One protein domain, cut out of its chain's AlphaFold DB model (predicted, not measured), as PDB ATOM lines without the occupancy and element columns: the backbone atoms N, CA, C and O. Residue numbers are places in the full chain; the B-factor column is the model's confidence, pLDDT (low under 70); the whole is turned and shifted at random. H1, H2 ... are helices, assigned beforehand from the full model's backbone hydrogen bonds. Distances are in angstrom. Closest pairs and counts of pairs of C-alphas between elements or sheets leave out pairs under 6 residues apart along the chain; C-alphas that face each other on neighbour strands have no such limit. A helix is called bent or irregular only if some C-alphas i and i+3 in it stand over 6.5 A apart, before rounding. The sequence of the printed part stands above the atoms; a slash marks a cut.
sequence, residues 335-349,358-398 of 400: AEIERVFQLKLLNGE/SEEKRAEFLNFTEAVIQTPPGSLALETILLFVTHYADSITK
ATOM      1  N   ALA A 335     -50.771 -24.824  33.897       93.62
ATOM      2  CA  ALA A 335     -51.363 -24.069  35.004       93.62
ATOM      3  C   ALA A 335     -50.401 -23.047  35.647       93.62
ATOM      4  O   ALA A 335     -50.836 -22.000  36.129       93.62
ATOM      5  N   GLU A 336     -49.096 -23.334  35.689       93.19
ATOM      6  CA  GLU A 336     -48.088 -22.380  36.170       93.19
ATOM      7  C   GLU A 336     -47.877 -21.242  35.170       93.19
ATOM      8  O   GLU A 336     -47.772 -20.087  35.583       93.19
ATOM      9  N   ILE A 337     -47.853 -21.566  33.874       93.12
ATOM     10  CA  ILE A 337     -47.729 -20.594  32.782       93.12
ATOM     11  C   ILE A 337     -48.936 -19.652  32.789       93.12
ATOM     12  O   ILE A 337     -48.759 -18.434  32.842       93.12
ATOM     13  N   GLU A 338     -50.148 -20.209  32.828       90.25
ATOM     14  CA  GLU A 338     -51.409 -19.464  32.873       90.25
ATOM     15  C   GLU A 338     -51.447 -18.498  34.061       90.25
ATOM     16  O   GLU A 338     -51.745 -17.313  33.904       90.25
ATOM     17  N   ARG A 339     -51.055 -18.964  35.256       89.25
ATOM     18  CA  ARG A 339     -51.014 -18.128  36.463       89.25
ATOM     19  C   ARG A 339     -50.139 -16.886  36.273       89.25
ATOM     20  O   ARG A 339     -50.541 -15.793  36.667       89.25
ATOM     21  N   VAL A 340     -48.940 -17.045  35.713       87.56
ATOM     22  CA  VAL A 340     -48.003 -15.924  35.522       87.56
ATOM     23  C   VAL A 340     -48.456 -15.010  34.382       87.56
ATOM     24  O   VAL A 340     -48.357 -13.789  34.511       87.56
ATOM     25  N   PHE A 341     -49.001 -15.572  33.301       85.38
ATOM     26  CA  PHE A 341     -49.511 -14.799  32.168       85.38
ATOM     27  C   PHE A 341     -50.659 -13.866  32.581       85.38
ATOM     28  O   PHE A 341     -50.629 -12.674  32.273       85.38
ATOM     29  N   GLN A 342     -51.615 -14.370  33.368       82.00
ATOM     30  CA  GLN A 342     -52.740 -13.573  33.869       82.00
ATOM     31  C   GLN A 342     -52.291 -12.422  34.783       82.00
ATOM     32  O   GLN A 342     -52.840 -11.324  34.712       82.00
ATOM     33  N   LEU A 343     -51.251 -12.620  35.604       75.94
ATOM     34  CA  LEU A 343     -50.689 -11.556  36.449       75.94
ATOM     35  C   LEU A 343     -50.024 -10.441  35.630       75.94
ATOM     36  O   LEU A 343     -50.141  -9.269  35.985       75.94
ATOM     37  N   LYS A 344     -49.365 -10.787  34.517       65.00
ATOM     38  CA  LYS A 344     -48.811  -9.798  33.582       65.00
ATOM     39  C   LYS A 344     -49.921  -8.957  32.940       65.00
ATOM     40  O   LYS A 344     -49.752  -7.751  32.782       65.00
ATOM     41  N   LEU A 345     -51.057  -9.581  32.628       59.50
ATOM     42  CA  LEU A 345     -52.229  -8.921  32.046       59.50
ATOM     43  C   LEU A 345     -52.906  -7.950  33.034       59.50
ATOM     44  O   LEU A 345     -53.299  -6.847  32.658       59.50
ATOM     45  N   LEU A 346     -52.991  -8.331  34.314       53.66
ATOM     46  CA  LEU A 346     -53.630  -7.530  35.368       53.66
ATOM     47  C   LEU A 346     -52.883  -6.227  35.697       53.66
ATOM     48  O   LEU A 346     -53.515  -5.266  36.130       53.66
ATOM     49  N   ASN A 347     -51.570  -6.161  35.455       54.62
ATOM     50  CA  ASN A 347     -50.795  -4.928  35.637       54.62
ATOM     51  C   ASN A 347     -50.903  -3.951  34.448       54.62
ATOM     52  O   ASN A 347     -50.444  -2.816  34.570       54.62
ATOM     53  N   GLY A 348     -51.488  -4.371  33.317       52.56
ATOM     54  CA  GLY A 348     -51.640  -3.555  32.107       52.56
ATOM     55  C   GLY A 348     -53.064  -3.062  31.828       52.56
ATOM     56  O   GLY A 348     -53.226  -2.028  31.187       52.56
ATOM     57  N   GLU A 349     -54.105  -3.745  32.318       46.59
ATOM     58  CA  GLU A 349     -55.496  -3.388  32.010       46.59
ATOM     59  C   GLU A 349     -56.362  -3.281  33.272       46.59
ATOM     60  O   GLU A 349     -56.933  -4.252  33.773       46.59
ATOM     61  N   SER A 358     -59.170 -12.458  22.932       72.56
ATOM     62  CA  SER A 358     -58.963 -12.004  21.552       72.56
ATOM     63  C   SER A 358     -57.959 -12.927  20.852       72.56
ATOM     64  O   SER A 358     -57.107 -13.539  21.504       72.56
ATOM     65  N   GLU A 359     -58.047 -13.055  19.525       75.75
ATOM     66  CA  GLU A 359     -57.079 -13.858  18.760       75.75
ATOM     67  C   GLU A 359     -55.635 -13.393  19.004       75.75
ATOM     68  O   GLU A 359     -54.734 -14.226  19.101       75.75
ATOM     69  N   GLU A 360     -55.442 -12.090  19.214       78.00
ATOM     70  CA  GLU A 360     -54.169 -11.476  19.608       78.00
ATOM     71  C   GLU A 360     -53.683 -11.991  20.970       78.00
ATOM     72  O   GLU A 360     -52.577 -12.520  21.058       78.00
ATOM     73  N   LYS A 361     -54.533 -11.971  22.011       77.12
ATOM     74  CA  LYS A 361     -54.190 -12.520  23.338       77.12
ATOM     75  C   LYS A 361     -53.882 -14.019  23.278       77.12
ATOM     76  O   LYS A 361     -53.039 -14.509  24.025       77.12
ATOM     77  N   ARG A 362     -54.523 -14.762  22.364       82.31
ATOM     78  CA  ARG A 362     -54.222 -16.186  22.135       82.31
ATOM     79  C   ARG A 362     -52.857 -16.397  21.501       82.31
ATOM     80  O   ARG A 362     -52.143 -17.306  21.917       82.31
ATOM     81  N   ALA A 363     -52.491 -15.574  20.525       86.25
ATOM     82  CA  ALA A 363     -51.163 -15.609  19.926       86.25
ATOM     83  C   ALA A 363     -50.079 -15.222  20.948       86.25
ATOM     84  O   ALA A 363     -49.059 -15.900  21.045       86.25
ATOM     85  N   GLU A 364     -50.322 -14.197  21.770       86.38
ATOM     86  CA  GLU A 364     -49.410 -13.787  22.844       86.38
ATOM     87  C   GLU A 364     -49.196 -14.883  23.888       86.38
ATOM     88  O   GLU A 364     -48.057 -15.138  24.282       86.38
ATOM     89  N   PHE A 365     -50.266 -15.563  24.309       87.75
ATOM     90  CA  PHE A 365     -50.170 -16.681  25.243       87.75
ATOM     91  C   PHE A 365     -49.357 -17.847  24.669       87.75
ATOM     92  O   PHE A 365     -48.516 -18.415  25.369       87.75
ATOM     93  N   LEU A 366     -49.563 -18.188  23.392       90.06
ATOM     94  CA  LEU A 366     -48.796 -19.238  22.716       90.06
ATOM     95  C   LEU A 366     -47.312 -18.870  22.610       90.06
ATOM     96  O   LEU A 366     -46.468 -19.687  22.967       90.06
ATOM     97  N   ASN A 367     -46.993 -17.632  22.223       90.50
ATOM     98  CA  ASN A 367     -45.613 -17.142  22.161       90.50
ATOM     99  C   ASN A 367     -44.948 -17.134  23.547       90.50
ATOM    100  O   ASN A 367     -43.786 -17.516  23.690       90.50
ATOM    101  N   PHE A 368     -45.680 -16.716  24.585       90.56
ATOM    102  CA  PHE A 368     -45.192 -16.750  25.963       90.56
ATOM    103  C   PHE A 368     -44.922 -18.184  26.418       90.56
ATOM    104  O   PHE A 368     -43.851 -18.462  26.950       90.56
ATOM    105  N   THR A 369     -45.865 -19.093  26.159       92.94
ATOM    106  CA  THR A 369     -45.738 -20.524  26.447       92.94
ATOM    107  C   THR A 369     -44.507 -21.103  25.760       92.94
ATOM    108  O   THR A 369     -43.666 -21.693  26.430       92.94
ATOM    109  N   GLU A 370     -44.347 -20.873  24.454       93.62
ATOM    110  CA  GLU A 370     -43.201 -21.351  23.677       93.62
ATOM    111  C   GLU A 370     -41.869 -20.838  24.236       93.62
ATOM    112  O   GLU A 370     -40.902 -21.595  24.290       93.62
ATOM    113  N   ALA A 371     -41.824 -19.593  24.716       91.00
ATOM    114  CA  ALA A 371     -40.628 -19.021  25.323       91.00
ATOM    115  C   ALA A 371     -40.286 -19.648  26.688       91.00
ATOM    116  O   ALA A 371     -39.116 -19.914  26.963       91.00
ATOM    117  N   VAL A 372     -41.277 -19.887  27.555       92.38
ATOM    118  CA  VAL A 372     -41.039 -20.346  28.942       92.38
ATOM    119  C   VAL A 372     -40.888 -21.860  29.086       92.38
ATOM    120  O   VAL A 372     -40.424 -22.315  30.130       92.38
ATOM    121  N   ILE A 373     -41.254 -22.649  28.070       94.44
ATOM    122  CA  ILE A 373     -41.003 -24.101  28.053       94.44
ATOM    123  C   ILE A 373     -39.582 -24.466  27.596       94.44
ATOM    124  O   ILE A 373     -39.162 -25.606  27.801       94.44
ATOM    125  N   GLN A 374     -38.832 -23.530  26.997       94.88
ATOM    126  CA  GLN A 374     -37.432 -23.755  26.616       94.88
ATOM    127  C   GLN A 374     -36.559 -23.931  27.855       94.88
ATOM    128  O   GLN A 374     -36.661 -23.127  28.779       94.88
ATOM    129  N   THR A 375     -35.677 -24.940  27.842       95.06
ATOM    130  CA  THR A 375     -34.755 -25.230  28.952       95.06
ATOM    131  C   THR A 375     -33.288 -25.324  28.534       95.06
ATOM    132  O   THR A 375     -32.995 -26.026  27.564       95.06
ATOM    133  N   PRO A 376     -32.341 -24.655  29.240       93.50
ATOM    134  CA  PRO A 376     -32.497 -23.634  30.302       93.50
ATOM    135  C   PRO A 376     -32.799 -22.237  29.711       93.50
ATOM    136  O   PRO A 376     -32.172 -21.927  28.695       93.50
ATOM    137  N   PRO A 377     -33.652 -21.329  30.258       61.66
ATOM    138  CA  PRO A 377     -34.408 -21.205  31.526       61.66
ATOM    139  C   PRO A 377     -35.628 -22.140  31.582       61.66
ATOM    140  O   PRO A 377     -35.474 -23.285  31.282       61.66
ATOM    141  N   GLY A 378     -36.825 -21.800  32.036       94.19
ATOM    142  CA  GLY A 378     -37.882 -22.810  32.199       94.19
ATOM    143  C   GLY A 378     -38.798 -22.380  33.315       94.19
ATOM    144  O   GLY A 378     -39.151 -21.206  33.410       94.19
ATOM    145  N   SER A 379     -39.060 -23.265  34.273       95.94
ATOM    146  CA  SER A 379     -39.783 -22.881  35.491       95.94
ATOM    147  C   SER A 379     -39.090 -21.748  36.259       95.94
ATOM    148  O   SER A 379     -39.762 -20.920  36.870       95.94
ATOM    149  N   LEU A 380     -37.755 -21.650  36.175       95.62
ATOM    150  CA  LEU A 380     -37.014 -20.522  36.746       95.62
ATOM    151  C   LEU A 380     -37.401 -19.169  36.117       95.62
ATOM    152  O   LEU A 380     -37.407 -18.162  36.821       95.62
ATOM    153  N   ALA A 381     -37.758 -19.128  34.826       93.62
ATOM    154  CA  ALA A 381     -38.218 -17.895  34.183       93.62
ATOM    155  C   ALA A 381     -39.545 -17.433  34.792       93.62
ATOM    156  O   ALA A 381     -39.677 -16.265  35.151       93.62
ATOM    157  N   LEU A 382     -40.494 -18.357  34.970       92.88
ATOM    158  CA  LEU A 382     -41.791 -18.054  35.578       92.88
ATOM    159  C   LEU A 382     -41.647 -17.525  37.006       92.88
ATOM    160  O   LEU A 382     -42.250 -16.508  37.339       92.88
ATOM    161  N   GLU A 383     -40.821 -18.170  37.833       91.56
ATOM    162  CA  GLU A 383     -40.553 -17.697  39.197       91.56
ATOM    163  C   GLU A 383     -39.895 -16.314  39.212       91.56
ATOM    164  O   GLU A 383     -40.259 -15.470  40.028       91.56
ATOM    165  N   THR A 384     -38.960 -16.059  38.294       90.56
ATOM    166  CA  THR A 384     -38.274 -14.762  38.193       90.56
ATOM    167  C   THR A 384     -39.241 -13.652  37.788       90.56
ATOM    168  O   THR A 384     -39.236 -12.586  38.400       90.56
ATOM    169  N   ILE A 385     -40.104 -13.907  36.800       87.88
ATOM    170  CA  ILE A 385     -41.151 -12.965  36.387       87.88
ATOM    171  C   ILE A 385     -42.094 -12.699  37.559       87.88
ATOM    172  O   ILE A 385     -42.375 -11.542  37.853       87.88
ATOM    173  N   LEU A 386     -42.538 -13.747  38.256       87.25
ATOM    174  CA  LEU A 386     -43.433 -13.610  39.400       87.25
ATOM    175  C   LEU A 386     -42.807 -12.749  40.504       87.25
ATOM    176  O   LEU A 386     -43.438 -11.792  40.940       87.25
ATOM    177  N   LEU A 387     -41.559 -13.029  40.894       86.38
ATOM    178  CA  LEU A 387     -40.803 -12.225  41.864       86.38
ATOM    179  C   LEU A 387     -40.679 -10.759  41.429       86.38
ATOM    180  O   LEU A 387     -40.812  -9.844  42.243       86.38
ATOM    181  N   PHE A 388     -40.423 -10.521  40.144       83.44
ATOM    182  CA  PHE A 388     -40.289  -9.168  39.619       83.44
ATOM    183  C   PHE A 388     -41.632  -8.422  39.622       83.44
ATOM    184  O   PHE A 388     -41.684  -7.265  40.032       83.44
ATOM    185  N   VAL A 389     -42.731  -9.093  39.263       81.12
ATOM    186  CA  VAL A 389     -44.097  -8.543  39.326       81.12
ATOM    187  C   VAL A 389     -44.488  -8.199  40.759       81.12
ATOM    188  O   VAL A 389     -45.032  -7.124  40.998       81.12
ATOM    189  N   THR A 390     -44.194  -9.074  41.723       82.50
ATOM    190  CA  THR A 390     -44.601  -8.870  43.119       82.50
ATOM    191  C   THR A 390     -43.827  -7.755  43.814       82.50
ATOM    192  O   THR A 390     -44.384  -7.097  44.687       82.50
ATOM    193  N   HIS A 391     -42.556  -7.538  43.459       81.75
ATOM    194  CA  HIS A 391     -41.691  -6.576  44.155       81.75
ATOM    195  C   HIS A 391     -41.420  -5.282  43.379       81.75
ATOM    196  O   HIS A 391     -41.073  -4.275  43.994       81.75
ATOM    197  N   TYR A 392     -41.583  -5.284  42.054       80.38
ATOM    198  CA  TYR A 392     -41.213  -4.174  41.172       80.38
ATOM    199  C   TYR A 392     -42.287  -3.887  40.110       80.38
ATOM    200  O   TYR A 392     -41.961  -3.544  38.971       80.38
ATOM    201  N   ALA A 393     -43.569  -3.990  40.479       72.31
ATOM    202  CA  ALA A 393     -44.703  -3.740  39.583       72.31
ATOM    203  C   ALA A 393     -44.578  -2.412  38.802       72.31
ATOM    204  O   ALA A 393     -44.750  -2.397  37.585       72.31
ATOM    205  N   ASP A 394     -44.160  -1.330  39.469       70.94
ATOM    206  CA  ASP A 394     -43.969   0.003  38.865       70.94
ATOM    207  C   ASP A 394     -42.836   0.076  37.828       70.94
ATOM    208  O   ASP A 394     -42.751   1.022  37.043       70.94
ATOM    209  N   SER A 395     -41.905  -0.879  37.859       71.94
ATOM    210  CA  SER A 395     -40.816  -0.969  36.880       71.94
ATOM    211  C   SER A 395     -41.238  -1.770  35.653       71.94
ATOM    212  O   SER A 395     -40.786  -1.464  34.554       71.94
ATOM    213  N   ILE A 396     -42.132  -2.753  35.812       65.69
ATOM    214  CA  ILE A 396     -42.670  -3.552  34.700       65.69
ATOM    215  C   ILE A 396     -43.455  -2.689  33.724       65.69
ATOM    216  O   ILE A 396     -43.250  -2.814  32.521       65.69
ATOM    217  N   THR A 397     -44.291  -1.789  34.237       62.06
ATOM    218  CA  THR A 397     -45.121  -0.895  33.415       62.06
ATOM    219  C   THR A 397     -44.305   0.069  32.550       62.06
ATOM    220  O   THR A 397     -44.853   0.688  31.646       62.06
ATOM    221  N   LYS A 398     -42.996   0.210  32.816       62.75
ATOM    222  CA  LYS A 398     -42.054   1.014  32.019       62.75
ATOM    223  C   LYS A 398     -41.278   0.205  30.976       62.75
ATOM    224  O   LYS A 398     -40.596   0.804  30.149       62.75
TER     225      LYS A 398
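Overview. This is residues 335 to 349 and 358 to 398 of the 400 residues of the protein "Bm7257" of Brugia malayi (UniProt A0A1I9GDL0). H2 and H3 make a V joined by a short link at its point, and H1 fills the angle between them, side by side with H3 and crossing H2 at a steep tilt. Past a kink near residue 390, the last part of H3 turns aside from its earlier line. The printed part has 56 residues with three named helices, in the order H1, H2, H3, and no named strand; the class is all helix. It is compact, with a radius of gyration of the C-alphas of 11.4 A, and its C-alphas span 29 by 26 by 20 A.

Along the chain. Find C-alpha 335 at (-51.363, -24.069, 35.004); from there H1 runs through residues 335 to 346, 16.7 A from first to last C-alpha. After the cut, look for C-alpha 359 at (-57.079, -13.858, 18.760), where H2 begins; it takes residues 359 to 372 and is 20.1 A long. H3, residues 379 to 396, is the longest helix by residues, with 18, and measures 19.6 A; it ends at C-alpha 396, (-42.670, -3.552, 34.700). H3 has a kink of 76 degrees near residue 390 and is irregular: C-alphas 391 and 394 are 8.7 A apart.

Arrangement. Begin with H1, which touches both other helices. It touches H2 with residues 337 to 341 alone; the closest C-alphas, those of Ile 337 and Thr 369, are 6.6 A apart. H1 and H2 stand at a steep tilt of 54 degrees and run opposite ways. H1 and H3 touch, and on H3 residues 382 to 389 alone take part; the closest C-alphas are those of Val 340 and Leu 386, at 6.4 A. These two run the same way at a shallow tilt of 13 degrees. H2 and H3 only just touch, with 3 pairs of C-alphas within 8 A, and they touch only at the corner by their link: H2 with residue 372 alone, H3 with residues 379 to 382 alone. The closest C-alphas there, those of Val 372 and Ala 381, are 6.4 A apart, and the lines stand at a steep tilt of 59 degrees, opposite ways. In H1 and H2 every O i to N i+4 pair is within hydrogen-bond range; in H3, 12 of 14 are.

Size, cuts and confidence. The two C-alphas farthest apart are those of Glu 349 and Pro 376, at 30.7 A. Residues 350 to 357 are not printed, and C-alphas 349 and 358 stand 14.0 A apart across this cut, in the link from H1 to H2. The link from H2 to H3, with 6 residues between them, is short. In the B-factor column you will find a mean pLDDT of the printed part of 81.8, with residues 344 to 349, residue 377 and residues 396 to 398 under 70.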